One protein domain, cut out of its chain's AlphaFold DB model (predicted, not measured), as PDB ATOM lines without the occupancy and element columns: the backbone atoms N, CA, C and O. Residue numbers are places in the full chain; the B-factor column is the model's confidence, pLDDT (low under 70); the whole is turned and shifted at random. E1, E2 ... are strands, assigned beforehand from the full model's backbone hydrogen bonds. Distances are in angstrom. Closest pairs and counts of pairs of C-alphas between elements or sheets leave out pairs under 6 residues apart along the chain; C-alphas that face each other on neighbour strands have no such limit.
ATOM      1  N   ALA A 760     -25.602  57.155 -29.712       89.12
ATOM      2  CA  ALA A 760     -24.572  56.500 -30.515       89.12
ATOM      3  C   ALA A 760     -25.133  55.362 -31.382       89.12
ATOM      4  O   ALA A 760     -25.988  54.597 -30.951       89.12
ATOM      5  N   ALA A 761     -24.595  55.210 -32.596       87.69
ATOM      6  CA  ALA A 761     -24.924  54.110 -33.506       87.69
ATOM      7  C   ALA A 761     -23.671  53.537 -34.202       87.69
ATOM      8  O   ALA A 761     -22.757  54.302 -34.530       87.69
ATOM      9  N   PRO A 762     -23.589  52.217 -34.479       88.44
ATOM     10  CA  PRO A 762     -22.459  51.640 -35.209       88.44
ATOM     11  C   PRO A 762     -22.344  52.204 -36.632       88.44
ATOM     12  O   PRO A 762     -23.329  52.249 -37.367       88.44
ATOM     13  N   VAL A 763     -21.131  52.554 -37.077       87.81
ATOM     14  CA  VAL A 763     -20.909  53.095 -38.442       87.81
ATOM     15  C   VAL A 763     -21.289  52.086 -39.538       87.81
ATOM     16  O   VAL A 763     -21.688  52.470 -40.635       87.81
ATOM     17  N   THR A 764     -21.157  50.791 -39.256       83.31
ATOM     18  CA  THR A 764     -21.451  49.689 -40.184       83.31
ATOM     19  C   THR A 764     -22.919  49.263 -40.194       83.31
ATOM     20  O   THR A 764     -23.289  48.449 -41.033       83.31
ATOM     21  N   GLY A 765     -23.744  49.766 -39.266       81.81
ATOM     22  CA  GLY A 765     -25.119  49.301 -39.046       81.81
ATOM     23  C   GLY A 765     -25.243  47.979 -38.272       81.81
ATOM     24  O   GLY A 765     -26.341  47.615 -37.872       81.81
ATOM     25  N   GLU A 766     -24.132  47.286 -38.009       84.31
ATOM     26  CA  GLU A 766     -24.070  46.069 -37.190       84.31
ATOM     27  C   GLU A 766     -23.133  46.266 -35.994       84.31
ATOM     28  O   GLU A 766     -22.149  47.007 -36.085       84.31
ATOM     29  N   ILE A 767     -23.407  45.569 -34.887       88.25
ATOM     30  CA  ILE A 767     -22.567  45.606 -33.684       88.25
ATOM     31  C   ILE A 767     -21.173  45.038 -34.004       88.25
ATOM     32  O   ILE A 767     -21.082  43.898 -34.471       88.25
ATOM     33  N   PRO A 768     -20.085  45.777 -33.721       89.19
ATOM     34  CA  PRO A 768     -18.725  45.321 -33.992       89.19
ATOM     35  C   PRO A 768     -18.380  44.010 -33.272       89.19
ATOM     36  O   PRO A 768     -18.681  43.847 -32.089       89.19
ATOM     37  N   ALA A 769     -17.701  43.099 -33.972       87.19
ATOM     38  CA  ALA A 769     -17.188  41.849 -33.413       87.19
ATOM     39  C   ALA A 769     -15.658  41.882 -33.314       87.19
ATOM     40  O   ALA A 769     -14.975  42.244 -34.273       87.19
ATOM     41  N   VAL A 770     -15.121  41.475 -32.165       87.94
ATOM     42  CA  VAL A 770     -13.684  41.386 -31.886       87.94
ATOM     43  C   VAL A 770     -13.315  39.980 -31.417       87.94
ATOM     44  O   VAL A 770     -14.088  39.302 -30.737       87.94
ATOM     45  N   GLU A 771     -12.117  39.520 -31.774       84.56
ATOM     46  CA  GLU A 771     -11.627  38.209 -31.347       84.56
ATOM     47  C   GLU A 771     -11.263  38.218 -29.853       84.56
ATOM     48  O   GLU A 771     -10.588  39.130 -29.365       84.56
ATOM     49  N   TYR A 772     -11.690  37.187 -29.120       84.06
ATOM     50  CA  TYR A 772     -11.368  37.022 -27.702       84.06
ATOM     51  C   TYR A 772      -9.863  36.796 -27.498       84.06
ATOM     52  O   TYR A 772      -9.240  36.026 -28.230       84.06
ATOM     53  N   SER A 773      -9.277  37.438 -26.481       82.31
ATOM     54  CA  SER A 773      -7.847  37.332 -26.158       82.31
ATOM     55  C   SER A 773      -6.899  37.794 -27.287       82.31
ATOM     56  O   SER A 773      -5.779  37.288 -27.401       82.31
ATOM     57  N   SER A 774      -7.323  38.763 -28.109       82.88
ATOM     58  CA  SER A 774      -6.572  39.274 -29.273       82.88
ATOM     59  C   SER A 774      -5.825  40.598 -29.032       82.88
ATOM     60  O   SER A 774      -5.145  41.094 -29.931       82.88
ATOM     61  N   GLY A 775      -5.895  41.161 -27.820       84.75
ATOM     62  CA  GLY A 775      -5.261  42.441 -27.485       84.75
ATOM     63  C   GLY A 775      -6.115  43.648 -27.891       84.75
ATOM     64  O   GLY A 775      -7.337  43.597 -27.796       84.75
ATOM     65  N   VAL A 776      -5.486  44.758 -28.295       87.44
ATOM     66  CA  VAL A 776      -6.199  46.009 -28.624       87.44
ATOM     67  C   VAL A 776      -6.827  45.932 -30.017       87.44
ATOM     68  O   VAL A 776      -6.114  45.743 -31.001       87.44
ATOM     69  N   GLN A 777      -8.143  46.126 -30.094       89.38
ATOM     70  CA  GLN A 777      -8.943  46.121 -31.322       89.38
ATOM     71  C   GLN A 777      -9.685  47.450 -31.492       89.38
ATOM     72  O   GLN A 777     -10.090  48.069 -30.507       89.38
ATOM     73  N   GLU A 778      -9.875  47.880 -32.742       90.88
ATOM     74  CA  GLU A 778     -10.495  49.166 -33.082       90.88
ATOM     75  C   GLU A 778     -11.837  48.986 -33.791       90.88
ATOM     76  O   GLU A 778     -11.965  48.161 -34.695       90.88
ATOM     77  N   PHE A 779     -12.822  49.809 -33.433       90.62
ATOM     78  CA  PHE A 779     -14.124  49.873 -34.101       90.62
ATOM     79  C   PHE A 779     -14.718  51.282 -34.015       90.62
ATOM     80  O   PHE A 779     -14.244  52.115 -33.246       90.62
ATOM     81  N   ASN A 780     -15.731  51.584 -34.833       90.94
ATOM     82  CA  ASN A 780     -16.243  52.949 -34.988       90.94
ATOM     83  C   ASN A 780     -17.737  53.062 -34.675       90.94
ATOM     84  O   ASN A 780     -18.540  52.254 -35.144       90.94
ATOM     85  N   TYR A 781     -18.088  54.132 -33.969       93.31
ATOM     86  CA  TYR A 781     -19.453  54.574 -33.690       93.31
ATOM     87  C   TYR A 781     -19.659  56.004 -34.197       93.31
ATOM     88  O   TYR A 781     -18.717  56.790 -34.252       93.31
ATOM     89  N   THR A 782     -20.891  56.340 -34.564       92.38
ATOM     90  CA  THR A 782     -21.336  57.708 -34.847       92.38
ATOM     91  C   THR A 782     -22.090  58.208 -33.626       92.38
ATOM     92  O   THR A 782     -23.099  57.606 -33.268       92.38
ATOM     93  N   ILE A 783     -21.613  59.277 -32.990       93.00
ATOM     94  CA  ILE A 783     -22.345  59.993 -31.938       93.00
ATOM     95  C   ILE A 783     -23.177  61.113 -32.557       93.00
ATOM     96  O   ILE A 783     -22.712  61.766 -33.493       93.00
ATOM     97  N   ILE A 784     -24.388  61.326 -32.051       91.19
ATOM     98  CA  ILE A 784     -25.358  62.307 -32.548       91.19
ATOM     99  C   ILE A 784     -25.814  63.163 -31.364       91.19
ATOM    100  O   ILE A 784     -26.224  62.623 -30.342       91.19
ATOM    101  N   ASN A 785     -25.726  64.487 -31.493       90.94
ATOM    102  CA  ASN A 785     -26.260  65.419 -30.501       90.94
ATOM    103  C   ASN A 785     -27.753  65.655 -30.741       90.94
ATOM    104  O   ASN A 785     -28.148  65.966 -31.865       90.94
ATOM    105  N   LYS A 786     -28.563  65.545 -29.689       86.88
ATOM    106  CA  LYS A 786     -30.014  65.750 -29.764       86.88
ATOM    107  C   LYS A 786     -30.431  67.192 -29.483       86.88
ATOM    108  O   LYS A 786     -31.344  67.691 -30.132       86.88
ATOM    109  N   TYR A 787     -29.731  67.862 -28.570       89.75
ATOM    110  CA  TYR A 787     -30.179  69.118 -27.966       89.75
ATOM    111  C   TYR A 787     -29.183  70.260 -28.203       89.75
ATOM    112  O   TYR A 787     -28.741  70.481 -29.335       89.75
ATOM    113  N   TYR A 788     -28.840  71.029 -27.169       89.88
ATOM    114  CA  TYR A 788     -27.978  72.194 -27.296       89.88
ATOM    115  C   TYR A 788     -26.570  71.812 -27.765       89.88
ATOM    116  O   TYR A 788     -26.120  70.684 -27.580       89.88
ATOM    117  N   SER A 789     -25.850  72.737 -28.404       89.62
ATOM    118  CA  SER A 789     -24.502  72.462 -28.916       89.62
ATOM    119  C   SER A 789     -23.553  72.033 -27.791       89.62
ATOM    120  O   SER A 789     -23.434  72.734 -26.782       89.62
ATOM    121  N   ILE A 790     -22.830  70.931 -27.996       89.75
ATOM    122  CA  ILE A 790     -21.874  70.388 -27.028       89.75
ATOM    123  C   ILE A 790     -20.472  70.440 -27.628       89.75
ATOM    124  O   ILE A 790     -20.166  69.789 -28.629       89.75
ATOM    125  N   GLN A 791     -19.589  71.177 -26.962       91.44
ATOM    126  CA  GLN A 791     -18.148  71.068 -27.148       91.44
ATOM    127  C   GLN A 791     -17.565  70.470 -25.878       91.44
ATOM    128  O   GLN A 791     -17.872  70.950 -24.791       91.44
ATOM    129  N   GLY A 792     -16.746  69.430 -25.993       91.56
ATOM    130  CA  GLY A 792     -16.249  68.747 -24.808       91.56
ATOM    131  C   GLY A 792     -15.172  67.716 -25.080       91.56
ATOM    132  O   GLY A 792     -14.871  67.372 -26.231       91.56
ATOM    133  N   ASN A 793     -14.596  67.211 -23.992       91.06
ATOM    134  CA  ASN A 793     -13.674  66.088 -24.047       91.06
ATOM    135  C   ASN A 793     -14.467  64.796 -24.213       91.06
ATOM    136  O   ASN A 793     -15.394  64.529 -23.450       91.06
ATOM    137  N   VAL A 794     -14.077  63.991 -25.198       90.75
ATOM    138  CA  VAL A 794     -14.649  62.657 -25.385       90.75
ATOM    139  C   VAL A 794     -13.766  61.666 -24.664       90.75
ATOM    140  O   VAL A 794     -12.555  61.611 -24.881       90.75
ATOM    141  N   SER A 795     -14.391  60.856 -23.833       89.25
ATOM    142  CA  SER A 795     -13.796  59.667 -23.259       89.25
ATOM    143  C   SER A 795     -14.711  58.475 -23.512       89.25
ATOM    144  O   SER A 795     -15.878  58.615 -23.877       89.25
ATOM    145  N   ALA A 796     -14.153  57.284 -23.378       87.69
ATOM    146  CA  ALA A 796     -14.918  56.057 -23.355       87.69
ATOM    147  C   ALA A 796     -14.460  55.296 -22.127       87.69
ATOM    148  O   ALA A 796     -13.260  55.281 -21.830       87.69
ATOM    149  N   VAL A 797     -15.404  54.727 -21.394       83.12
ATOM    150  CA  VAL A 797     -15.109  54.057 -20.137       83.12
ATOM    151  C   VAL A 797     -15.673  52.661 -20.177       83.12
ATOM    152  O   VAL A 797     -16.863  52.469 -20.408       83.12
ATOM    153  N   GLY A 798     -14.762  51.731 -19.892       74.00
ATOM    154  CA  GLY A 798     -15.057  50.389 -19.437       74.00
ATOM    155  C   GLY A 798     -15.798  49.498 -20.414       74.00
ATOM    156  O   GLY A 798     -16.311  49.928 -21.443       74.00
ATOM    157  N   VAL A 799     -15.810  48.220 -20.065       77.81
ATOM    158  CA  VAL A 799     -16.642  47.215 -20.708       77.81
ATOM    159  C   VAL A 799     -17.161  46.276 -19.631       77.81
ATOM    160  O   VAL A 799     -16.352  45.672 -18.925       77.81
ATOM    161  N   GLY A 800     -18.481  46.180 -19.502       82.19
ATOM    162  CA  GLY A 800     -19.171  45.196 -18.672       82.19
ATOM    163  C   GLY A 800     -19.783  44.084 -19.527       82.19
ATOM    164  O   GLY A 800     -20.181  44.354 -20.663       82.19
ATOM    165  N   PRO A 801     -19.879  42.841 -19.025       84.56
ATOM    166  CA  PRO A 801     -20.642  41.805 -19.712       84.56
ATOM    167  C   PRO A 801     -22.114  42.224 -19.775       84.56
ATOM    168  O   PRO A 801     -22.692  42.573 -18.749       84.56
ATOM    169  N   TYR A 802     -22.720  42.169 -20.961       87.00
ATOM    170  CA  TYR A 802     -24.171  42.269 -21.098       87.00
ATOM    171  C   TYR A 802     -24.752  40.948 -20.597       87.00
ATOM    172  O   TYR A 802     -24.724  39.942 -21.319       87.00
ATOM    173  N   ASN A 803     -25.172  40.917 -19.333       86.06
ATOM    174  CA  ASN A 803     -25.708  39.714 -18.723       86.06
ATOM    175  C   ASN A 803     -27.225  39.736 -18.848       86.06
ATOM    176  O   ASN A 803     -27.862  40.689 -18.414       86.06
ATOM    177  N   ALA A 804     -27.778  38.692 -19.447       89.19
ATOM    178  CA  ALA A 804     -29.209  38.545 -19.611       89.19
ATOM    179  C   ALA A 804     -29.651  37.217 -19.001       89.19
ATOM    180  O   ALA A 804     -29.060  36.175 -19.297       89.19
ATOM    181  N   THR A 805     -30.691  37.245 -18.184       89.56
ATOM    182  CA  THR A 805     -31.359  36.053 -17.654       89.56
ATOM    183  C   THR A 805     -32.822  36.067 -18.068       89.56
ATOM    184  O   THR A 805     -33.322  37.081 -18.547       89.56
ATOM    185  N   ILE A 806     -33.479  34.912 -18.001       89.38
ATOM    186  CA  ILE A 806     -34.926  34.824 -18.211       89.38
ATOM    187  C   ILE A 806     -35.540  34.555 -16.848       89.38
ATOM    188  O   ILE A 806     -35.190  33.556 -16.221       89.38
ATOM    189  N   GLU A 807     -36.436  35.434 -16.438       88.81
ATOM    190  CA  GLU A 807     -37.134  35.379 -15.159       88.81
ATOM    191  C   GLU A 807     -38.636  35.235 -15.417       88.81
ATOM    192  O   GLU A 807     -39.117  35.549 -16.515       88.81
ATOM    193  N   ASN A 808     -39.359  34.733 -14.419       86.50
ATOM    194  CA  ASN A 808     -40.813  34.652 -14.447       86.50
ATOM    195  C   ASN A 808     -41.381  35.477 -13.298       86.50
ATOM    196  O   ASN A 808     -40.695  35.747 -12.314       86.50
ATOM    197  N   ILE A 809     -42.616  35.922 -13.475       85.06
ATOM    198  CA  ILE A 809     -43.364  36.647 -12.457       85.06
ATOM    199  C   ILE A 809     -44.850  36.384 -12.664       85.06
ATOM    200  O   ILE A 809     -45.320  36.321 -13.809       85.06
ATOM    201  N   GLU A 810     -45.567  36.173 -11.566       83.44
ATOM    202  CA  GLU A 810     -47.023  36.066 -11.569       83.44
ATOM    203  C   GLU A 810     -47.658  37.460 -11.468       83.44
ATOM    204  O   GLU A 810     -47.076  38.395 -10.919       83.44
ATOM    205  N   GLU A 811     -48.838  37.619 -12.059       81.50
ATOM    206  CA  GLU A 811     -49.637  38.843 -12.004       81.50
ATOM    207  C   GLU A 811     -49.961  39.170 -10.537       81.50
ATOM    208  O   GLU A 811     -50.455  38.306  -9.816       81.50
ATOM    209  N   ALA A 812     -49.681  40.405 -10.103       77.69
ATOM    210  CA  ALA A 812     -49.728  40.860  -8.705       77.69
ATOM    211  C   ALA A 812     -48.583  40.401  -7.774       77.69
ATOM    212  O   ALA A 812     -48.676  40.641  -6.568       77.69
ATOM    213  N   ASP A 813     -47.519  39.766  -8.285       82.62
ATOM    214  CA  ASP A 813     -46.415  39.243  -7.462       82.62
ATOM    215  C   ASP A 813     -45.064  39.954  -7.698       82.62
ATOM    216  O   ASP A 813     -44.924  40.808  -8.577       82.62
ATOM    217  N   PHE A 814     -44.055  39.627  -6.881       83.19
ATOM    218  CA  PHE A 814     -42.711  40.201  -6.885       83.19
ATOM    219  C   PHE A 814     -41.624  39.159  -7.197       83.19
ATOM    220  O   PHE A 814     -41.415  38.212  -6.443       83.19
ATOM    221  N   ALA A 815     -40.791  39.415  -8.207       82.69
ATOM    222  CA  ALA A 815     -39.568  38.655  -8.461       82.69
ATOM    223  C   ALA A 815     -38.334  39.338  -7.846       82.69
ATOM    224  O   ALA A 815     -38.125  40.542  -7.991       82.69
ATOM    225  N   TYR A 816     -37.458  38.569  -7.191       84.75
ATOM    226  CA  TYR A 816     -36.268  39.093  -6.506       84.75
ATOM    227  C   TYR A 816     -34.970  38.613  -7.153       84.75
ATOM    228  O   TYR A 816     -34.689  37.416  -7.203       84.75
ATOM    229  N   LEU A 817     -34.113  39.550  -7.553       87.25
ATOM    230  CA  LEU A 817     -32.818  39.261  -8.172       87.25
ATOM    231  C   LEU A 817     -31.686  39.918  -7.385       87.25
ATOM    232  O   LEU A 817     -31.883  40.855  -6.614       87.25
ATOM    233  N   TYR A 818     -30.468  39.417  -7.578       87.50
ATOM    234  CA  TYR A 818     -29.286  39.962  -6.920       87.50
ATOM    235  C   TYR A 818     -28.154  40.150  -7.913       87.50
ATOM    236  O   TYR A 818     -27.801  39.232  -8.657       87.50
ATOM    237  N   PHE A 819     -27.522  41.318  -7.857       90.62
ATOM    238  CA  PHE A 819     -26.396  41.648  -8.717       90.62
ATOM    239  C   PHE A 819     -25.243  42.211  -7.903       90.62
ATOM    240  O   PHE A 819     -25.411  43.143  -7.124       90.62
ATOM    241  N   THR A 820     -24.047  41.651  -8.075       90.69
ATOM    242  CA  THR A 820     -22.853  42.192  -7.418       90.69
ATOM    243  C   THR A 820     -22.200  43.225  -8.320       90.69
ATOM    244  O   THR A 820     -21.579  42.876  -9.324       90.69
ATOM    245  N   VAL A 821     -22.296  44.491  -7.930       89.25
ATOM    246  CA  VAL A 821     -21.578  45.581  -8.581       89.25
ATOM    247  C   VAL A 821     -20.118  45.571  -8.105       89.25
ATOM    248  O   VAL A 821     -19.864  45.666  -6.898       89.25
ATOM    249  N   PRO A 822     -19.141  45.442  -9.021       86.94
ATOM    250  CA  PRO A 822     -17.724  45.385  -8.681       86.94
ATOM    251  C   PRO A 822     -17.179  46.736  -8.197       86.94
ATOM    252  O   PRO A 822     -17.684  47.804  -8.543       86.94
ATOM    253  N   GLU A 823     -16.089  46.686  -7.428       85.00
ATOM    254  CA  GLU A 823     -15.388  47.885  -6.963       85.00
ATOM    255  C   GLU A 823     -14.899  48.743  -8.139       85.00
ATOM    256  O   GLU A 823     -14.294  48.242  -9.092       85.00
ATOM    257  N   GLY A 824     -15.163  50.049  -8.070       80.94
ATOM    258  CA  GLY A 824     -14.781  51.005  -9.108       80.94
ATOM    259  C   GLY A 824     -15.695  51.025 -10.337       80.94
ATOM    260  O   GLY A 824     -15.315  51.633 -11.337       80.94
ATOM    261  N   ALA A 825     -16.869  50.382 -10.296       84.19
ATOM    262  CA  ALA A 825     -17.882  50.534 -11.338       84.19
ATOM    263  C   ALA A 825     -18.334  52.000 -11.463       84.19
ATOM    264  O   ALA A 825     -18.566  52.681 -10.467       84.19
ATOM    265  N   VAL A 826     -18.463  52.489 -12.697       81.62
ATOM    266  CA  VAL A 826     -18.914  53.865 -12.986       81.62
ATOM    267  C   VAL A 826     -20.397  53.943 -13.333       81.62
ATOM    268  O   VAL A 826     -20.976  55.026 -13.339       81.62
ATOM    269  N   ASN A 827     -21.014  52.803 -13.638       85.81
ATOM    270  CA  ASN A 827     -22.439  52.672 -13.911       85.81
ATOM    271  C   ASN A 827     -22.863  51.224 -13.653       85.81
ATOM    272  O   ASN A 827     -22.108  50.300 -13.977       85.81
ATOM    273  N   ALA A 828     -24.042  51.055 -13.068       88.38
ATOM    274  CA  ALA A 828     -24.783  49.804 -13.022       88.38
ATOM    275  C   ALA A 828     -26.143  50.032 -13.683       88.38
ATOM    276  O   ALA A 828     -26.762  51.066 -13.450       88.38
ATOM    277  N   HIS A 829     -26.567  49.081 -14.501       88.69
ATOM    278  CA  HIS A 829     -27.789  49.155 -15.285       88.69
ATOM    279  C   HIS A 829     -28.605  47.889 -15.077       88.69
ATOM    280  O   HIS A 829     -28.033  46.793 -15.020       88.69
ATOM    281  N   PHE A 830     -29.918  48.064 -14.992       90.62
ATOM    282  CA  PHE A 830     -30.914  47.031 -14.750       90.62
ATOM    283  C   PHE A 830     -32.103  47.297 -15.667       90.62
ATOM    284  O   PHE A 830     -32.641  48.398 -15.637       90.62
ATOM    285  N   GLU A 831     -32.501  46.322 -16.473       90.81
ATOM    286  CA  GLU A 831     -33.553  46.506 -17.473       90.81
ATOM    287  C   GLU A 831     -34.415  45.250 -17.624       90.81
ATOM    288  O   GLU A 831     -33.910  44.125 -17.653       90.81
ATOM    289  N   ILE A 832     -35.723  45.450 -17.744       88.62
ATOM    290  CA  ILE A 832     -36.701  44.425 -18.104       88.62
ATOM    291  C   ILE A 832     -36.987  44.562 -19.597       88.62
ATOM    292  O   ILE A 832     -37.358  45.635 -20.061       88.62
ATOM    293  N   GLN A 833     -36.830  43.479 -20.358       87.31
ATOM    294  CA  GLN A 833     -37.138  43.476 -21.788       87.31
ATOM    295  C   GLN A 833     -37.697  42.136 -22.275       87.31
ATOM    296  O   GLN A 833     -37.539  41.096 -21.641       87.31
ATOM    297  N   TYR A 834     -38.301  42.130 -23.465       85.19
ATOM    298  CA  TYR A 834     -38.818  40.921 -24.129       85.19
ATOM    299  C   TYR A 834     -39.833  40.125 -23.304       85.19
ATOM    300  O   TYR A 834     -39.790  38.888 -23.288       85.19
ATOM    301  N   VAL A 835     -40.756  40.836 -22.663       84.88
ATOM    302  CA  VAL A 835     -41.889  40.231 -21.964       84.88
ATOM    303  C   VAL A 835     -42.810  39.539 -22.970       84.88
ATOM    304  O   VAL A 835     -43.136  40.097 -24.021       84.88
ATOM    305  N   ASN A 836     -43.186  38.289 -22.697       82.50
ATOM    306  CA  ASN A 836     -44.144  37.556 -23.533       82.50
ATOM    307  C   ASN A 836     -45.554  38.151 -23.500       82.50
ATOM    308  O   ASN A 836     -46.265  38.041 -24.499       82.50
ATOM    309  N   ASP A 837     -45.942  38.743 -22.374       82.56
ATOM    310  CA  ASP A 837     -47.153  39.531 -22.229       82.56
ATOM    311  C   ASP A 837     -46.793  41.017 -22.292       82.56
ATOM    312  O   ASP A 837     -46.350  41.617 -21.319       82.56
ATOM    313  N   SER A 838     -46.966  41.624 -23.465       77.31
ATOM    314  CA  SER A 838     -46.713  43.056 -23.647       77.31
ATOM    315  C   SER A 838     -47.743  43.949 -22.949       77.31
ATOM    316  O   SER A 838     -47.613  45.165 -23.031       77.31
ATOM    317  N   THR A 839     -48.795  43.363 -22.368       76.81
ATOM    318  CA  THR A 839     -49.791  44.061 -21.543       76.81
ATOM    319  C   THR A 839     -49.497  43.938 -20.051       76.81
ATOM    320  O   THR A 839     -50.247  44.491 -19.256       76.81
ATOM    321  N   ALA A 840     -48.432  43.218 -19.674       78.81
ATOM    322  CA  ALA A 840     -47.940  43.221 -18.307       78.81
ATOM    323  C   ALA A 840     -47.462  44.626 -17.928       78.81
ATOM    324  O   ALA A 840     -46.815  45.295 -18.732       78.81
ATOM    325  N   ASP A 841     -47.770  45.029 -16.706       82.38
ATOM    326  CA  ASP A 841     -47.292  46.252 -16.077       82.38
ATOM    327  C   ASP A 841     -46.251  45.815 -15.049       82.38
ATOM    328  O   ASP A 841     -46.593  45.273 -13.997       82.38
ATOM    329  N   LEU A 842     -44.976  45.851 -15.435       83.06
ATOM    330  CA  LEU A 842     -43.896  45.356 -14.587       83.06
ATOM    331  C   LEU A 842     -43.154  46.558 -14.029       83.06
ATOM    332  O   LEU A 842     -42.555  47.274 -14.803       83.06
ATOM    333  N   ASP A 843     -43.082  46.718 -12.715       84.31
ATOM    334  CA  ASP A 843     -42.209  47.687 -12.064       84.31
ATOM    335  C   ASP A 843     -40.837  47.079 -11.768       84.31
ATOM    336  O   ASP A 843     -40.701  45.892 -11.475       84.31
ATOM    337  N   LEU A 844     -39.815  47.920 -11.686       86.19
ATOM    338  CA  LEU A 844     -38.450  47.594 -11.302       86.19
ATOM    339  C   LEU A 844     -37.983  48.465 -10.130       86.19
ATOM    340  O   LEU A 844     -37.860  49.681 -10.225       86.19
ATOM    341  N   TYR A 845     -37.592  47.836  -9.030       85.12
ATOM    342  CA  TYR A 845     -36.956  48.459  -7.876       85.12
ATOM    343  C   TYR A 845     -35.560  47.881  -7.670       85.12
ATOM    344  O   TYR A 845     -35.327  46.687  -7.819       85.12
ATOM    345  N   VAL A 846     -34.609  48.712  -7.263       87.19
ATOM    346  CA  VAL A 846     -33.218  48.318  -7.040       87.19
ATOM    347  C   VAL A 846     -32.735  48.924  -5.726       87.19
ATOM    348  O   VAL A 846     -32.752  50.133  -5.546       87.19
ATOM    349  N   MET A 847     -32.285  48.097  -4.789       87.94
ATOM    350  CA  MET A 847     -31.743  48.506  -3.493       87.94
ATOM    351  C   MET A 847     -30.231  48.303  -3.469       87.94
ATOM    352  O   MET A 847     -29.743  47.189  -3.679       87.94
ATOM    353  N   ALA A 848     -29.495  49.370  -3.188       86.19
ATOM    354  CA  ALA A 848     -28.056  49.355  -2.995       86.19
ATOM    355  C   ALA A 848     -27.656  48.762  -1.627       86.19
ATOM    356  O   ALA A 848     -28.461  48.736  -0.692       86.19
ATOM    357  N   PRO A 849     -26.387  48.337  -1.463       88.94
ATOM    358  CA  PRO A 849     -25.873  47.789  -0.202       88.94
ATOM    359  C   PRO A 849     -25.939  48.747   0.997       88.94
ATOM    360  O   PRO A 849     -25.901  48.300   2.140       88.94
ATOM    361  N   ASP A 850     -25.984  50.054   0.741       81.50
ATOM    362  CA  ASP A 850     -26.078  51.115   1.751       81.50
ATOM    363  C   ASP A 850     -27.528  51.446   2.151       81.50
ATOM    364  O   ASP A 850     -27.745  52.313   2.994       81.50
ATOM    365  N   GLY A 851     -28.511  50.737   1.583       76.00
ATOM    366  CA  GLY A 851     -29.937  50.952   1.824       76.00
ATOM    367  C   GLY A 851     -30.604  51.926   0.849       76.00
ATOM    368  O   GLY A 851     -31.821  52.087   0.914       76.00
ATOM    369  N   THR A 852     -29.859  52.542  -0.077       75.56
ATOM    370  CA  THR A 852     -30.432  53.456  -1.080       75.56
ATOM    371  C   THR A 852     -31.345  52.698  -2.046       75.56
ATOM    372  O   THR A 852     -30.930  51.688  -2.616       75.56
ATOM    373  N   ARG A 853     -32.573  53.180  -2.268       76.31
ATOM    374  CA  ARG A 853     -33.547  52.580  -3.198       76.31
ATOM    375  C   ARG A 853     -33.660  53.418  -4.475       76.31
ATOM    376  O   ARG A 853     -33.847  54.624  -4.410       76.31
ATOM    377  N   TYR A 854     -33.605  52.747  -5.616       80.31
ATOM    378  CA  TYR A 854     -33.844  53.257  -6.965       80.31
ATOM    379  C   TYR A 854     -35.072  52.535  -7.539       80.31
ATOM    380  O   TYR A 854     -35.326  51.391  -7.151       80.31
ATOM    381  N   LYS A 855     -35.854  53.165  -8.423       79.44
ATOM    382  CA  LYS A 855     -37.018  52.518  -9.051       79.44
ATOM    383  C   LYS A 855     -37.367  53.087 -10.428       79.44
ATOM    384  O   LYS A 855     -37.046  54.240 -10.693       79.44
ATOM    385  N   SER A 856     -38.043  52.274 -11.232       75.50
ATOM    386  CA  SER A 856     -38.708  52.579 -12.502       75.50
ATOM    387  C   SER A 856     -40.000  51.758 -12.512       75.50
ATOM    388  O   SER A 856     -39.937  50.571 -12.233       75.50
ATOM    389  N   ALA A 857     -41.155  52.397 -12.660       72.38
ATOM    390  CA  ALA A 857     -42.471  51.796 -12.421       72.38
ATOM    391  C   ALA A 857     -43.476  52.419 -13.399       72.38
ATOM    392  O   ALA A 857     -44.237  53.319 -13.032       72.38
ATOM    393  N   THR A 858     -43.326  52.084 -14.680       66.69
ATOM    394  CA  THR A 858     -44.177  52.559 -15.771       66.69
ATOM    395  C   THR A 858     -45.264  51.534 -16.053       66.69
ATOM    396  O   THR A 858     -45.008  50.353 -15.883       66.69
ATOM    397  N   PRO A 859     -46.401  51.936 -16.643       65.56
ATOM    398  CA  PRO A 859     -47.457  51.013 -17.084       65.56
ATOM    399  C   PRO A 859     -47.060  50.063 -18.227       65.56
ATOM    400  O   PRO A 859     -47.903  49.502 -18.933       65.56
ATOM    401  N   SER A 860     -45.768  49.975 -18.518       72.88
ATOM    402  CA  SER A 860     -45.229  49.191 -19.603       72.88
ATOM    403  C   SER A 860     -44.585  47.928 -19.056       72.88
ATOM    404  O   SER A 860     -44.066  47.869 -17.951       72.88
ATOM    405  N   ALA A 861     -44.534  46.903 -19.895       79.31
ATOM    406  CA  ALA A 861     -43.867  45.666 -19.522       79.31
ATOM    407  C   ALA A 861     -42.334  45.824 -19.390       79.31
ATOM    408  O   ALA A 861     -41.661  44.882 -18.983       79.31
ATOM    409  N   ASN A 862     -41.752  46.957 -19.805       82.25
ATOM    410  CA  ASN A 862     -40.304  47.144 -19.862       82.25
ATOM    411  C   ASN A 862     -39.874  48.325 -18.990       82.25
ATOM    412  O   ASN A 862     -40.315  49.450 -19.187       82.25
ATOM    413  N   GLU A 863     -38.905  48.088 -18.118       81.12
ATOM    414  CA  GLU A 863     -38.423  49.074 -17.154       81.12
ATOM    415  C   GLU A 863     -36.924  49.203 -17.200       81.12
ATOM    416  O   GLU A 863     -36.228  48.244 -17.536       81.12
ATOM    417  N   VAL A 864     -36.418  50.357 -16.770       84.19
ATOM    418  CA  VAL A 864     -34.983  50.606 -16.733       84.19
ATOM    419  C   VAL A 864     -34.571  51.405 -15.504       84.19
ATOM    420  O   VAL A 864     -35.092  52.474 -15.211       84.19
ATOM    421  N   VAL A 865     -33.568  50.905 -14.787       81.44
ATOM    422  CA  VAL A 865     -32.904  51.615 -13.695       81.44
ATOM    423  C   VAL A 865     -31.414  51.721 -13.995       81.44
ATOM    424  O   VAL A 865     -30.697  50.722 -14.085       81.44
ATOM    425  N   ASP A 866     -30.933  52.958 -14.076       81.44
ATOM    426  CA  ASP A 866     -29.526  53.293 -14.280       81.44
ATOM    427  C   ASP A 866     -28.947  54.011 -13.058       81.44
ATOM    428  O   ASP A 866     -29.403  55.082 -12.662       81.44
ATOM    429  N   ILE A 867     -27.885  53.447 -12.481       82.00
ATOM    430  CA  ILE A 867     -27.220  53.973 -11.286       82.00
ATOM    431  C   ILE A 867     -25.813  54.454 -11.664       82.00
ATOM    432  O   ILE A 867     -24.953  53.632 -12.008       82.00
ATOM    433  N   PRO A 868     -25.529  55.769 -11.631       78.12
ATOM    434  CA  PRO A 868     -24.184  56.300 -11.835       78.12
ATOM    435  C   PRO A 868     -23.326  56.145 -10.570       78.12
ATOM    436  O   PRO A 868     -23.803  56.349  -9.462       78.12
ATOM    437  N   ASN A 869     -22.035  55.829 -10.737       80.69
ATOM    438  CA  ASN A 869     -21.075  55.608  -9.638       80.69
ATOM    439  C   ASN A 869     -21.629  54.732  -8.490       80.69
ATOM    440  O   ASN A 869     -21.600  55.149  -7.331       80.69
ATOM    441  N   PRO A 870     -22.149  53.534  -8.804       86.06
ATOM    442  CA  PRO A 870     -22.834  52.692  -7.832       86.06
ATOM    443  C   PRO A 870     -21.907  52.285  -6.676       86.06
ATOM    444  O   PRO A 870     -20.760  51.879  -6.895       86.06
ATOM    445  N   THR A 871     -22.421  52.330  -5.442       87.19
ATOM    446  CA  THR A 871     -21.762  51.763  -4.256       87.19
ATOM    447  C   THR A 871     -21.400  50.300  -4.533       87.19
ATOM    448  O   THR A 871     -22.294  49.532  -4.881       87.19
ATOM    449  N   PRO A 872     -20.133  49.871  -4.406       90.50
ATOM    450  CA  PRO A 872     -19.764  48.477  -4.638       90.50
ATOM    451  C   PRO A 872     -20.464  47.531  -3.660       90.50
ATOM    452  O   PRO A 872     -20.548  47.815  -2.466       90.50
ATOM    453  N   GLY A 873     -20.912  46.376  -4.144       90.44
ATOM    454  CA  GLY A 873     -21.558  45.362  -3.310       90.44
ATOM    455  C   GLY A 873     -22.755  44.708  -3.986       90.44
ATOM    456  O   GLY A 873     -22.921  44.786  -5.199       90.44
ATOM    457  N   VAL A 874     -23.563  44.003  -3.194       93.38
ATOM    458  CA  VAL A 874     -24.718  43.243  -3.685       93.38
ATOM    459  C   VAL A 874     -25.964  44.125  -3.687       93.38
ATOM    460  O   VAL A 874     -26.427  44.541  -2.630       93.38
ATOM    461  N   TYR A 875     -26.503  44.374  -4.873       92.06
ATOM    462  CA  TYR A 875     -27.772  45.055  -5.083       92.06
ATOM    463  C   TYR A 875     -28.897  44.032  -5.031       92.06
ATOM    464  O   TYR A 875     -28.766  42.951  -5.613       92.06
ATOM    465  N   LYS A 876     -29.988  44.378  -4.345       91.56
ATOM    466  CA  LYS A 876     -31.240  43.617  -4.355       91.56
ATOM    467  C   LYS A 876     -32.182  44.269  -5.357       91.56
ATOM    468  O   LYS A 876     -32.585  45.407  -5.163       91.56
ATOM    469  N   ILE A 877     -32.518  43.555  -6.412       91.94
ATOM    470  CA  ILE A 877     -33.479  43.976  -7.421       91.94
ATOM    471  C   ILE A 877     -34.823  43.322  -7.106       91.94
ATOM    472  O   ILE A 877     -34.863  42.168  -6.681       91.94
ATOM    473  N   ILE A 878     -35.903  44.063  -7.295       89.56
ATOM    474  CA  ILE A 878     -37.277  43.607  -7.149       89.56
ATOM    475  C   ILE A 878     -38.004  43.996  -8.427       89.56
ATOM    476  O   ILE A 878     -38.058  45.176  -8.743       89.56
ATOM    477  N   VAL A 879     -38.543  43.031  -9.150       87.88
ATOM    478  CA  VAL A 879     -39.509  43.271 -10.219       87.88
ATOM    479  C   VAL A 879     -40.892  43.011  -9.642       87.88
ATOM    480  O   VAL A 879     -41.029  42.066  -8.877       87.88
ATOM    481  N   HIS A 880     -41.891  43.826  -9.943       88.88
ATOM    482  CA  HIS A 880     -43.252  43.659  -9.429       88.88
ATOM    483  C   HIS A 880     -44.234  43.712 -10.586       88.88
ATOM    484  O   HIS A 880     -44.206  44.680 -11.329       88.88
ATOM    485  N   TRP A 881     -45.093  42.711 -10.749       86.88
ATOM    486  CA  TRP A 881     -46.159  42.809 -11.736       86.88
ATOM    487  C   TRP A 881     -47.332  43.550 -11.118       86.88
ATOM    488  O   TRP A 881     -48.173  42.964 -10.438       86.88
ATOM    489  N   TRP A 882     -47.371  44.853 -11.352       76.81
ATOM    490  CA  TRP A 882     -48.379  45.717 -10.784       76.81
ATOM    491  C   TRP A 882     -49.754  45.443 -11.404       76.81
ATOM    492  O   TRP A 882     -49.912  45.309 -12.617       76.81
ATOM    493  N   VAL A 883     -50.774  45.349 -10.551       74.81
ATOM    494  CA  VAL A 883     -52.181  45.330 -10.958       74.81
ATOM    495  C   VAL A 883     -52.991  46.226 -10.035       74.81
ATOM    496  O   VAL A 883     -52.782  46.247  -8.823       74.81
ATOM    497  N   SER A 884     -53.951  46.944 -10.612       65.81
ATOM    498  CA  SER A 884     -54.755  47.950  -9.907       65.81
ATOM    499  C   SER A 884     -55.636  47.369  -8.798       65.81
ATOM    500  O   SER A 884     -55.871  48.022  -7.785       65.81
ATOM    501  N   ASN A 885     -56.113  46.135  -8.969       69.12
ATOM    502  CA  ASN A 885     -56.855  45.404  -7.952       69.12
ATOM    503  C   ASN A 885     -56.391  43.940  -7.915       69.12
ATOM    504  O   ASN A 885     -56.960  43.104  -8.627       69.12
ATOM    505  N   PRO A 886     -55.400  43.605  -7.070       58.03
ATOM    506  CA  PRO A 886     -54.930  42.230  -6.898       58.03
ATOM    507  C   PRO A 886     -56.063  41.256  -6.552       58.03
ATOM    508  O   PRO A 886     -56.051  40.111  -6.987       58.03
ATOM    509  N   ALA A 887     -57.094  41.725  -5.837       55.97
ATOM    510  CA  ALA A 887     -58.243  40.909  -5.446       55.97
ATOM    511  C   ALA A 887     -59.225  40.613  -6.599       55.97
ATOM    512  O   ALA A 887     -60.102  39.768  -6.444       55.97
ATOM    513  N   SER A 888     -59.092  41.289  -7.750       53.53
ATOM    514  CA  SER A 888     -59.877  41.017  -8.968       53.53
ATOM    515  C   SER A 888     -59.255  39.947  -9.875       53.53
ATOM    516  O   SER A 888     -59.898  39.479 -10.818       53.53
ATOM    517  N   VAL A 889     -58.011  39.546  -9.594       63.22
ATOM    518  CA  VAL A 889     -57.292  38.516 -10.343       63.22
ATOM    519  C   VAL A 889     -57.774  37.142  -9.869       63.22
ATOM    520  O   VAL A 889     -57.238  36.569  -8.928       63.22
ATOM    521  N   GLU A 890     -58.819  36.605 -10.509       57.66
ATOM    522  CA  GLU A 890     -59.327  35.259 -10.179       57.66
ATOM    523  C   GLU A 890     -58.295  34.155 -10.479       57.66
ATOM    524  O   GLU A 890     -58.250  33.149  -9.776       57.66
ATOM    525  N   VAL A 891     -57.479  34.327 -11.530       69.06
ATOM    526  CA  VAL A 891     -56.386  33.413 -11.912       69.06
ATOM    527  C   VAL A 891     -55.201  34.243 -12.424       69.06
ATOM    528  O   VAL A 891     -55.308  34.784 -13.530       69.06
ATOM    529  N   PRO A 892     -54.086  34.337 -11.673       69.62
ATOM    530  CA  PRO A 892     -52.919  35.118 -12.074       69.62
ATOM    531  C   PRO A 892     -52.328  34.641 -13.397       69.62
ATOM    532  O   PRO A 892     -52.110  33.443 -13.620       69.62
ATOM    533  N   LYS A 893     -52.053  35.580 -14.304       81.00
ATOM    534  CA  LYS A 893     -51.208  35.291 -15.468       81.00
ATOM    535  C   LYS A 893     -49.757  35.123 -15.029       81.00
ATOM    536  O   LYS A 893     -49.325  35.692 -14.038       81.00
ATOM    537  N   VAL A 894     -48.983  34.389 -15.825       80.00
ATOM    538  CA  VAL A 894     -47.528  34.274 -15.654       80.00
ATOM    539  C   VAL A 894     -46.838  34.850 -16.883       80.00
ATOM    540  O   VAL A 894     -47.088  34.414 -18.015       80.00
ATOM    541  N   ALA A 895     -45.949  35.811 -16.660       81.50
ATOM    542  CA  ALA A 895     -45.140  36.442 -17.679       81.50
ATOM    543  C   ALA A 895     -43.716  35.948 -17.522       81.50
ATOM    544  O   ALA A 895     -43.202  35.790 -16.418       81.50
ATOM    545  N   ASN A 896     -43.068  35.727 -18.660       85.31
ATOM    546  CA  ASN A 896     -41.634  35.573 -18.708       85.31
ATOM    547  C   ASN A 896     -41.019  36.793 -19.374       85.31
ATOM    548  O   ASN A 896     -41.456  37.246 -20.434       85.31
ATOM    549  N   PHE A 897     -39.962  37.297 -18.763       88.06
ATOM    550  CA  PHE A 897     -39.226  38.441 -19.263       88.06
ATOM    551  C   PHE A 897     -37.740  38.139 -19.258       88.06
ATOM    552  O   PHE A 897     -37.251  37.220 -18.599       88.06
ATOM    553  N   GLN A 898     -37.007  38.885 -20.066       89.31
ATOM    554  CA  GLN A 898     -35.565  38.852 -20.052       89.31
ATOM    555  C   GLN A 898     -35.057  40.008 -19.195       89.31
ATOM    556  O   GLN A 898     -35.258  41.169 -19.541       89.31
ATOM    557  N   PHE A 899     -34.363  39.687 -18.112       90.25
ATOM    558  CA  PHE A 899     -33.736  40.684 -17.262       90.25
ATOM    559  C   PHE A 899     -32.298  40.927 -17.703       90.25
ATOM    560  O   PHE A 899     -31.499  39.993 -17.814       90.25
ATOM    561  N   VAL A 900     -31.964  42.180 -17.979       87.62
ATOM    562  CA  VAL A 900     -30.640  42.627 -18.400       87.62
ATOM    563  C   VAL A 900     -29.978  43.359 -17.254       87.62
ATOM    564  O   VAL A 900     -30.552  44.248 -16.639       87.62
ATOM    565  N   GLN A 901     -28.728  43.003 -16.989       89.69
ATOM    566  CA  GLN A 901     -27.926  43.662 -15.975       89.69
ATOM    567  C   GLN A 901     -26.465  43.743 -16.393       89.69
ATOM    568  O   GLN A 901     -25.878  42.784 -16.907       89.69
ATOM    569  N   TYR A 902     -25.847  44.891 -16.145       87.81
ATOM    570  CA  TYR A 902     -24.414  45.062 -16.341       87.81
ATOM    571  C   TYR A 902     -23.841  46.133 -15.419       87.81
ATOM    572  O   TYR A 902     -24.524  47.056 -14.987       87.81
ATOM    573  N   ALA A 903     -22.543  46.016 -15.144       86.62
ATOM    574  CA  ALA A 903     -21.759  47.065 -14.509       86.62
ATOM    575  C   ALA A 903     -20.541  47.393 -15.368       86.62
ATOM    576  O   ALA A 903     -19.810  46.500 -15.807       86.62
ATOM    577  N   ILE A 904     -20.305  48.681 -15.586       84.12
ATOM    578  CA  ILE A 904     -19.196  49.171 -16.398       84.12
ATOM    579  C   ILE A 904     -18.025  49.511 -15.475       84.12
ATOM    580  O   ILE A 904     -18.112  50.432 -14.663       84.12
ATOM    581  N   VAL A 905     -16.905  48.799 -15.626       80.56
ATOM    582  CA  VAL A 905     -15.662  49.048 -14.872       80.56
ATOM    583  C   VAL A 905     -14.620  49.728 -15.768       80.56
ATOM    584  O   VAL A 905     -14.381  49.241 -16.876       80.56
ATOM    585  N   PRO A 906     -13.959  50.818 -15.334       74.38
ATOM    586  CA  PRO A 906     -12.947  51.523 -16.123       74.38
ATOM    587  C   PRO A 906     -11.751  50.662 -16.560       74.38
ATOM    588  O   PRO A 906     -11.313  49.757 -15.857       74.38
ATOM    589  N   GLY A 907     -11.146  51.023 -17.699       69.62
ATOM    590  CA  GLY A 907      -9.793  50.577 -18.077       69.62
ATOM    591  C   GLY A 907      -9.681  49.638 -19.283       69.62
ATOM    592  O   GLY A 907      -8.566  49.395 -19.744       69.62
ATOM    593  N   THR A 908     -10.790  49.133 -19.829       78.62
ATOM    594  CA  THR A 908     -10.785  48.193 -20.973       78.62
ATOM    595  C   THR A 908     -11.193  48.827 -22.303       78.62
ATOM    596  O   THR A 908     -10.674  48.416 -23.342       78.62
ATOM    597  N   LEU A 909     -12.051  49.853 -22.281       87.00
ATOM    598  CA  LEU A 909     -12.438  50.663 -23.439       87.00
ATOM    599  C   LEU A 909     -11.804  52.051 -23.362       87.00
ATOM    600  O   LEU A 909     -11.718  52.645 -22.290       87.00
ATOM    601  N   SER A 910     -11.376  52.571 -24.507       88.00
ATOM    602  CA  SER A 910     -10.863  53.933 -24.664       88.00
ATOM    603  C   SER A 910     -11.229  54.485 -26.046       88.00
ATOM    604  O   SER A 910     -11.757  53.763 -26.888       88.00
ATOM    605  N   THR A 911     -10.965  55.765 -26.292       90.44
ATOM    606  CA  THR A 911     -11.243  56.456 -27.564       90.44
ATOM    607  C   THR A 911      -9.959  57.064 -28.125       90.44
ATOM    608  O   THR A 911      -9.085  57.485 -27.365       90.44
ATOM    609  N   LYS A 912      -9.826  57.116 -29.458       88.88
ATOM    610  CA  LYS A 912      -8.727  57.844 -30.125       88.88
ATOM    611  C   LYS A 912      -8.953  59.351 -30.153       88.88
ATOM    612  O   LYS A 912      -7.996  60.123 -30.129       88.88
ATOM    613  N   GLN A 913     -10.206  59.764 -30.268       88.06
ATOM    614  CA  GLN A 913     -10.620  61.153 -30.241       88.06
ATOM    615  C   GLN A 913     -10.603  61.629 -28.791       88.06
ATOM    616  O   GLN A 913     -11.130  60.953 -27.913       88.06
ATOM    617  N   THR A 914     -10.019  62.800 -28.554       85.75
ATOM    618  CA  THR A 914      -9.974  63.426 -27.226       85.75
ATOM    619  C   THR A 914     -10.966  64.572 -27.081       85.75
ATOM    620  O   THR A 914     -11.268  64.972 -25.963       85.75
ATOM    621  N   LYS A 915     -11.488  65.099 -28.196       89.62
ATOM    622  CA  LYS A 915     -12.461  66.193 -28.237       89.62
ATOM    623  C   LYS A 915     -13.476  65.997 -29.351       89.62
ATOM    624  O   LYS A 915     -13.142  65.444 -30.401       89.62
ATOM    625  N   VAL A 916     -14.670  66.533 -29.137       91.50
ATOM    626  CA  VAL A 916     -15.713  66.665 -30.155       91.50
ATOM    627  C   VAL A 916     -16.377  68.036 -30.052       91.50
ATOM    628  O   VAL A 916     -16.385  68.662 -28.993       91.50
ATOM    629  N   SER A 917     -16.892  68.506 -31.182       91.56
ATOM    630  CA  SER A 917     -17.784  69.655 -31.281       91.56
ATOM    631  C   SER A 917     -19.002  69.191 -32.064       91.56
ATOM    632  O   SER A 917     -18.861  68.817 -33.229       91.56
ATOM    633  N   LEU A 918     -20.158  69.160 -31.414       91.00
ATOM    634  CA  LEU A 918     -21.425  68.758 -32.007       91.00
ATOM    635  C   LEU A 918     -22.400  69.930 -31.922       91.00
ATOM    636  O   LEU A 918     -22.807  70.324 -30.831       91.00
ATOM    637  N   ASP A 919     -22.787  70.467 -33.075       90.31
ATOM    638  CA  ASP A 919     -23.932  71.375 -33.163       90.31
ATOM    639  C   ASP A 919     -25.232  70.602 -32.869       90.31
ATOM    640  O   ASP A 919     -25.235  69.368 -32.841       90.31
ATOM    641  N   THR A 920     -26.345  71.296 -32.636       87.62
ATOM    642  CA  THR A 920     -27.668  70.663 -32.480       87.62
ATOM    643  C   THR A 920     -28.002  69.796 -33.698       87.62
ATOM    644  O   THR A 920     -27.920  70.265 -34.834       87.62
ATOM    645  N   GLY A 921     -28.328  68.517 -33.480       85.94
ATOM    646  CA  GLY A 921     -28.549  67.531 -34.550       85.94
ATOM    647  C   GLY A 921     -27.278  67.077 -35.289       85.94
ATOM    648  O   GLY A 921     -27.349  66.253 -36.202       85.94
ATOM    649  N   GLY A 922     -26.109  67.616 -34.935       89.38
ATOM    650  CA  GLY A 922     -24.827  67.273 -35.538       89.38
ATOM    651  C   GLY A 922     -24.341  65.884 -35.126       89.38
ATOM    652  O   GLY A 922     -24.688  65.373 -34.061       89.38
ATOM    653  N   SER A 923     -23.495  65.279 -35.959       91.69
ATOM    654  CA  SER A 923     -22.913  63.964 -35.688       91.69
ATOM    655  C   SER A 923     -21.402  63.922 -35.910       91.69
ATOM    656  O   SER A 923     -20.846  64.682 -36.705       91.69
ATOM    657  N   ALA A 924     -20.720  63.026 -35.196       91.62
ATOM    658  CA  ALA A 924     -19.287  62.788 -35.345       91.62
ATOM    659  C   ALA A 924     -18.946  61.303 -35.202       91.62
ATOM    660  O   ALA A 924     -19.547  60.585 -34.410       91.62
ATOM    661  N   ASN A 925     -17.925  60.849 -35.928       91.06
ATOM    662  CA  ASN A 925     -17.423  59.485 -35.789       91.06
ATOM    663  C   ASN A 925     -16.371  59.409 -34.678       91.06
ATOM    664  O   ASN A 925     -15.372  60.134 -34.705       91.06
ATOM    665  N   VAL A 926     -16.568  58.480 -33.748       91.56
ATOM    666  CA  VAL A 926     -15.644  58.142 -32.665       91.56
ATOM    667  C   VAL A 926     -15.094  56.737 -32.898       91.56
ATOM    668  O   VAL A 926     -15.835  55.789 -33.157       91.56
ATOM    669  N   THR A 927     -13.774  56.608 -32.813       92.69
ATOM    670  CA  THR A 927     -13.050  55.343 -32.919       92.69
ATOM    671  C   THR A 927     -12.723  54.856 -31.519       92.69
ATOM    672  O   THR A 927     -11.926  55.465 -30.800       92.69
ATOM    673  N   LEU A 928     -13.333  53.738 -31.154       91.88
ATOM    674  CA  LEU A 928     -13.159  53.077 -29.875       91.88
ATOM    675  C   LEU A 928     -12.053  52.024 -29.969       91.88
ATOM    676  O   LEU A 928     -11.895  51.351 -30.988       91.88
ATOM    677  N   MET A 929     -11.278  51.907 -28.896       89.69
ATOM    678  CA  MET A 929     -10.185  50.956 -28.721       89.69
ATOM    679  C   MET A 929     -10.495  50.073 -27.516       89.69
ATOM    680  O   MET A 929     -10.476  50.550 -26.378       89.69
ATOM    681  N   LEU A 930     -10.759  48.792 -27.767       89.00
ATOM    682  CA  LEU A 930     -11.015  47.788 -26.738       89.00
ATOM    683  C   LEU A 930      -9.786  46.906 -26.544       89.00
ATOM    684  O   LEU A 930      -9.326  46.263 -27.484       89.00
ATOM    685  N   ASN A 931      -9.279  46.830 -25.317       85.69
ATOM    686  CA  ASN A 931      -8.237  45.884 -24.934       85.69
ATOM    687  C   ASN A 931      -8.845  44.509 -24.590       85.69
ATOM    688  O   ASN A 931      -9.060  44.188 -23.419       85.69
ATOM    689  N   ALA A 932      -9.122  43.697 -25.614       81.38
ATOM    690  CA  ALA A 932      -9.728  42.365 -25.524       81.38
ATOM    691  C   ALA A 932      -8.731  41.307 -25.003       81.38
ATOM    692  O   ALA A 932      -8.310  40.393 -25.716       81.38
ATOM    693  N   THR A 933      -8.308  41.460 -23.747       80.25
ATOM    694  CA  THR A 933      -7.499  40.483 -22.991       80.25
ATOM    695  C   THR A 933      -8.397  39.502 -22.233       80.25
ATOM    696  O   THR A 933      -9.617  39.640 -22.254       80.25
ATOM    697  N   SER A 934      -7.814  38.539 -21.511       69.94
ATOM    698  CA  SER A 934      -8.551  37.609 -20.633       69.94
ATOM    699  C   SER A 934      -9.377  38.285 -19.528       69.94
ATOM    700  O   SER A 934     -10.135  37.606 -18.849       69.94
ATOM    701  N   ASN A 935      -9.210  39.594 -19.317       73.12
ATOM    702  CA  ASN A 935      -9.966  40.366 -18.330       73.12
ATOM    703  C   ASN A 935     -11.333  40.840 -18.857       73.12
ATOM    704  O   ASN A 935     -12.134  41.331 -18.070       73.12
ATOM    705  N   VAL A 936     -11.599  40.722 -20.164       81.00
ATOM    706  CA  VAL A 936     -12.912  41.005 -20.764       81.00
ATOM    707  C   VAL A 936     -13.608  39.673 -21.000       81.00
ATOM    708  O   VAL A 936     -13.055  38.820 -21.691       81.00
ATOM    709  N   LEU A 937     -14.796  39.473 -20.432       83.31
ATOM    710  CA  LEU A 937     -15.520  38.212 -20.585       83.31
ATOM    711  C   LEU A 937     -15.966  38.010 -22.047       83.31
ATOM    712  O   LEU A 937     -16.372  38.973 -22.704       83.31
ATOM    713  N   PRO A 938     -15.885  36.779 -22.587       83.94
ATOM    714  CA  PRO A 938     -16.414  36.483 -23.913       83.94
ATOM    715  C   PRO A 938     -17.942  36.641 -23.925       83.94
ATOM    716  O   PRO A 938     -18.610  36.290 -22.956       83.94
ATOM    717  N   GLY A 939     -18.489  37.136 -25.033       87.88
ATOM    718  CA  GLY A 939     -19.911  37.420 -25.219       87.88
ATOM    719  C   GLY A 939     -20.177  38.867 -25.637       87.88
ATOM    720  O   GLY A 939     -19.271  39.610 -26.034       87.88
ATOM    721  N   LEU A 940     -21.441  39.272 -25.549       89.69
ATOM    722  CA  LEU A 940     -21.861  40.657 -25.717       89.69
ATOM    723  C   LEU A 940     -21.432  41.496 -24.514       89.69
ATOM    724  O   LEU A 940     -21.514  41.073 -23.364       89.69
ATOM    725  N   ASN A 941     -20.954  42.691 -24.808       88.56
ATOM    726  CA  ASN A 941     -20.275  43.552 -23.867       88.56
ATOM    727  C   ASN A 941     -20.717  45.007 -24.089       88.56
ATOM    728  O   ASN A 941     -20.899  45.429 -25.235       88.56
ATOM    729  N   VAL A 942     -20.865  45.762 -23.001       88.25
ATOM    730  CA  VAL A 942     -21.391  47.134 -22.970       88.25
ATOM    731  C   VAL A 942     -20.325  48.104 -22.498       88.25
ATOM    732  O   VAL A 942     -19.693  47.861 -21.474       88.25
ATOM    733  N   GLY A 943     -20.144  49.214 -23.205       89.31
ATOM    734  CA  GLY A 943     -19.310  50.331 -22.764       89.31
ATOM    735  C   GLY A 943     -20.051  51.660 -22.841       89.31
ATOM    736  O   GLY A 943     -21.128  51.746 -23.427       89.31
ATOM    737  N   LYS A 944     -19.450  52.712 -22.280       88.25
ATOM    738  CA  LYS A 944     -20.024  54.066 -22.291       88.25
ATOM    739  C   LYS A 944     -19.127  55.031 -23.055       88.25
ATOM    740  O   LYS A 944     -17.915  55.050 -22.833       88.25
ATOM    741  N   ILE A 945     -19.712  55.854 -23.919       89.81
ATOM    742  CA  ILE A 945     -19.089  57.083 -24.417       89.81
ATOM    743  C   ILE A 945     -19.542  58.221 -23.508       89.81
ATOM    744  O   ILE A 945     -20.730  58.378 -23.242       89.81
ATOM    745  N   ILE A 946     -18.584  59.009 -23.035       88.88
ATOM    746  CA  ILE A 946     -18.804  60.120 -22.115       88.88
ATOM    747  C   ILE A 946     -18.252  61.378 -22.773       88.88
ATOM    748  O   ILE A 946     -17.066  61.441 -23.110       88.88
ATOM    749  N   ILE A 947     -19.105  62.383 -22.942       91.06
ATOM    750  CA  ILE A 947     -18.705  63.729 -23.329       91.06
ATOM    751  C   ILE A 947     -18.805  64.607 -22.090       91.06
ATOM    752  O   ILE A 947     -19.896  64.879 -21.600       91.06
ATOM    753  N   THR A 948     -17.663  65.071 -21.598       90.44
ATOM    754  CA  THR A 948     -17.623  66.094 -20.550       90.44
ATOM    755  C   THR A 948     -17.601  67.460 -21.232       90.44
ATOM    756  O   THR A 948     -16.606  67.757 -21.909       90.44
ATOM    757  N   PRO A 949     -18.664  68.276 -21.113       90.56
ATOM    758  CA  PRO A 949     -18.710  69.587 -21.750       90.56
ATOM    759  C   PRO A 949     -17.549  70.481 -21.287       90.56
ATOM    760  O   PRO A 949     -17.187  70.493 -20.113       90.56
ATOM    761  N   ASP A 950     -16.985  71.278 -22.196       89.19
ATOM    762  CA  ASP A 950     -15.954  72.292 -21.925       89.19
ATOM    763  C   ASP A 950     -16.588  73.543 -21.252       89.19
ATOM    764  O   ASP A 950     -16.281  74.688 -21.591       89.19
ATOM    765  N   ILE A 951     -17.506  73.329 -20.298       84.62
ATOM    766  CA  ILE A 951     -18.264  74.351 -19.565       84.62
ATOM    767  C   ILE A 951     -17.960  74.182 -18.063       84.62
ATOM    768  O   ILE A 951     -18.510  73.283 -17.436       84.62
ATOM    769  N   PRO A 952     -17.102  75.025 -17.451       79.19
ATOM    770  CA  PRO A 952     -16.542  74.763 -16.115       79.19
ATOM    771  C   PRO A 952     -17.541  74.628 -14.957       79.19
ATOM    772  O   PRO A 952     -17.216  73.997 -13.958       79.19
ATOM    773  N   TRP A 953     -18.708  75.268 -15.054       80.00
ATOM    774  CA  TRP A 953     -19.730  75.257 -13.999       80.00
ATOM    775  C   TRP A 953     -20.730  74.111 -14.144       80.00
ATOM    776  O   TRP A 953     -21.412  73.786 -13.180       80.00
ATOM    777  N   LEU A 954     -20.824  73.522 -15.336       82.00
ATOM    778  CA  LEU A 954     -21.769  72.462 -15.636       82.00
ATOM    779  C   LEU A 954     -21.188  71.158 -15.077       82.00
ATOM    780  O   LEU A 954     -20.311  70.539 -15.685       82.00
ATOM    781  N   LYS A 955     -21.610  70.788 -13.865       77.19
ATOM    782  CA  LYS A 955     -21.071  69.636 -13.139       77.19
ATOM    783  C   LYS A 955     -21.754  68.380 -13.654       77.19
ATOM    784  O   LYS A 955     -22.719  67.938 -13.061       77.19
ATOM    785  N   GLY A 956     -21.265  67.812 -14.752       80.62
ATOM    786  CA  GLY A 956     -21.908  66.651 -15.354       80.62
ATOM    787  C   GLY A 956     -21.194  66.120 -16.580       80.62
ATOM    788  O   GLY A 956     -20.151  66.624 -17.005       80.62
ATOM    789  N   SER A 957     -21.739  65.063 -17.165       84.81
ATOM    790  CA  SER A 957     -21.308  64.577 -18.472       84.81
ATOM    791  C   SER A 957     -22.495  64.016 -19.230       84.81
ATOM    792  O   SER A 957     -23.387  63.416 -18.646       84.81
ATOM    793  N   VAL A 958     -22.466  64.205 -20.540       87.75
ATOM    794  CA  VAL A 958     -23.473  63.708 -21.473       87.75
ATOM    795  C   VAL A 958     -23.003  62.339 -21.937       87.75
ATOM    796  O   VAL A 958     -21.822  62.185 -22.275       87.75
ATOM    797  N   THR A 959     -23.854  61.321 -21.890       86.56
ATOM    798  CA  THR A 959     -23.372  59.944 -22.023       86.56
ATOM    799  C   THR A 959     -24.251  59.095 -22.910       86.56
ATOM    800  O   THR A 959     -25.446  59.298 -22.997       86.56
ATOM    801  N   THR A 960     -23.656  58.110 -23.573       86.75
ATOM    802  CA  THR A 960     -24.416  57.142 -24.365       86.75
ATOM    803  C   THR A 960     -23.733  55.787 -24.366       86.75
ATOM    804  O   THR A 960     -22.507  55.683 -24.235       86.75
ATOM    805  N   THR A 961     -24.536  54.743 -24.496       86.19
ATOM    806  CA  THR A 961     -24.107  53.352 -24.390       86.19
ATOM    807  C   THR A 961     -23.714  52.789 -25.757       86.19
ATOM    808  O   THR A 961     -24.287  53.137 -26.788       86.19
ATOM    809  N   VAL A 962     -22.705  51.915 -25.785       90.00
ATOM    810  CA  VAL A 962     -22.213  51.235 -26.994       90.00
ATOM    811  C   VAL A 962     -22.012  49.742 -26.747       90.00
ATOM    812  O   VAL A 962     -21.585  49.332 -25.671       90.00
ATOM    813  N   LEU A 963     -22.266  48.923 -27.770       89.81
ATOM    814  CA  LEU A 963     -22.164  47.461 -27.702       89.81
ATOM    815  C   LEU A 963     -20.980  46.916 -28.517       89.81
ATOM    816  O   LEU A 963     -20.598  47.468 -29.554       89.81
ATOM    817  N   VAL A 964     -20.412  45.792 -28.084       90.31
ATOM    818  CA  VAL A 964     -19.356  45.059 -28.801       90.31
ATOM    819  C   VAL A 964     -19.453  43.557 -28.518       90.31
ATOM    820  O   VAL A 964     -19.709  43.145 -27.391       90.31
ATOM    821  N   LYS A 965     -19.258  42.712 -29.536       89.94
ATOM    822  CA  LYS A 965     -19.247  41.242 -29.401       89.94
ATOM    823  C   LYS A 965     -17.812  40.743 -29.264       89.94
ATOM    824  O   LYS A 965     -17.025  40.898 -30.194       89.94
ATOM    825  N   VAL A 966     -17.463  40.115 -28.145       88.06
ATOM    826  CA  VAL A 966     -16.118  39.580 -27.876       88.06
ATOM    827  C   VAL A 966     -16.153  38.057 -27.991       88.06
ATOM    828  O   VAL A 966     -16.661  37.372 -27.114       88.06
ATOM    829  N   GLY A 967     -15.634  37.490 -29.078       81.75
ATOM    830  CA  GLY A 967     -15.623  36.034 -29.296       81.75
ATOM    831  C   GLY A 967     -16.983  35.377 -29.604       81.75
ATOM    832  O   GLY A 967     -16.995  34.211 -29.991       81.75
TER     833      GLY A 967
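AT A GLANCE: This is residues 760 to 967 of the 1263 residues of the protein "Peptidase_S8 domain-containing protein" of Thermococcus eurythermalis (UniProt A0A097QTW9). Look for two lobes of strands set end to end, with the strands of the two sheets that meet running crosswise to each other. One lobe is a sandwich wound as a jelly roll, the sheet E4 E11 E6 E9 facing the sheet E5 E10 E7 E8; the other packs the sheet E1 E2 E14 E12 on the curled sheet E13 E3 E15 E16. The printed part has 208 residues, no named helix and sixteen named strands, E1 to E16 in chain order; the class is all strand, and the four sheets are antiparallel. The whole is compact, with a radius of gyration of the C-alphas of 19.0 A and spans of 59 by 40 by 37 A.

HOW THE PARTS SIT: Begin with the sheet E13, residues 915 to 918, E3, 790 to 801, E15, 939 to 949, and E16, 958 to 966, curled like part of a barrel. Within hydrogen-bond range are N 916 and O 792, 3.0 A, N 795 and O 946, 2.8 A, and N 943 and O 962, 2.9 A. Next find E1, 760 to 762, E2, 775 to 785, E14, 923 to 932, and E12, 909 to 911, with N 761 and O 782 at 2.9 A, N 779 and O 928 at 3.0 A, and N 910 and O 929 at 2.9 A. The closest C-alphas of E3 and E12 are those of Ala 796 and Ser 910, 4.8 A apart. E3 bends by 70 degrees at residue 793 and runs on into E4, 803 to 810. E4 begins the sheet with E11, 894 to 904, E6, 827 to 833, and E9, 864 to 868, with N 805 and O 899, N 831 and O 900, and N 830 and O 865 each at 2.9 A. It is face to face with the curled sheet, strands at 71 degrees, and with E5, 814 to 821, E10, 873 to 881, E7, 842 to 847, and E8, 853 to 856, strands at 22 degrees. There look at N 817 and O 877, 2.9 A, N 845 and O 878, 2.7 A, and N 846 and O 854, 2.8 A. The jelly roll, one long hairpin wound over both sheets, nests E4 with E11, E5 with E10, E6 with E9 and E7 with E8.

IN THESE COORDINATES: Find C-alpha 760, where E1 begins, at (-24.572, 56.500, -30.515). E15 measures 32.4 A, E11 32.0 A, E2 31.3 A and E3 29.5 A. E16 ends at C-alpha 966, (-16.118, 39.580, -27.876).

THE WHOLE: The C-alphas farthest apart, those of Glu 890 and Thr 914, are 59.3 A apart. The printed part has no cut; the long links are E1 to E2 and E10 to E11. Confidence is under 70 at residues 858 to 859, 884 to 892, 907 and 934.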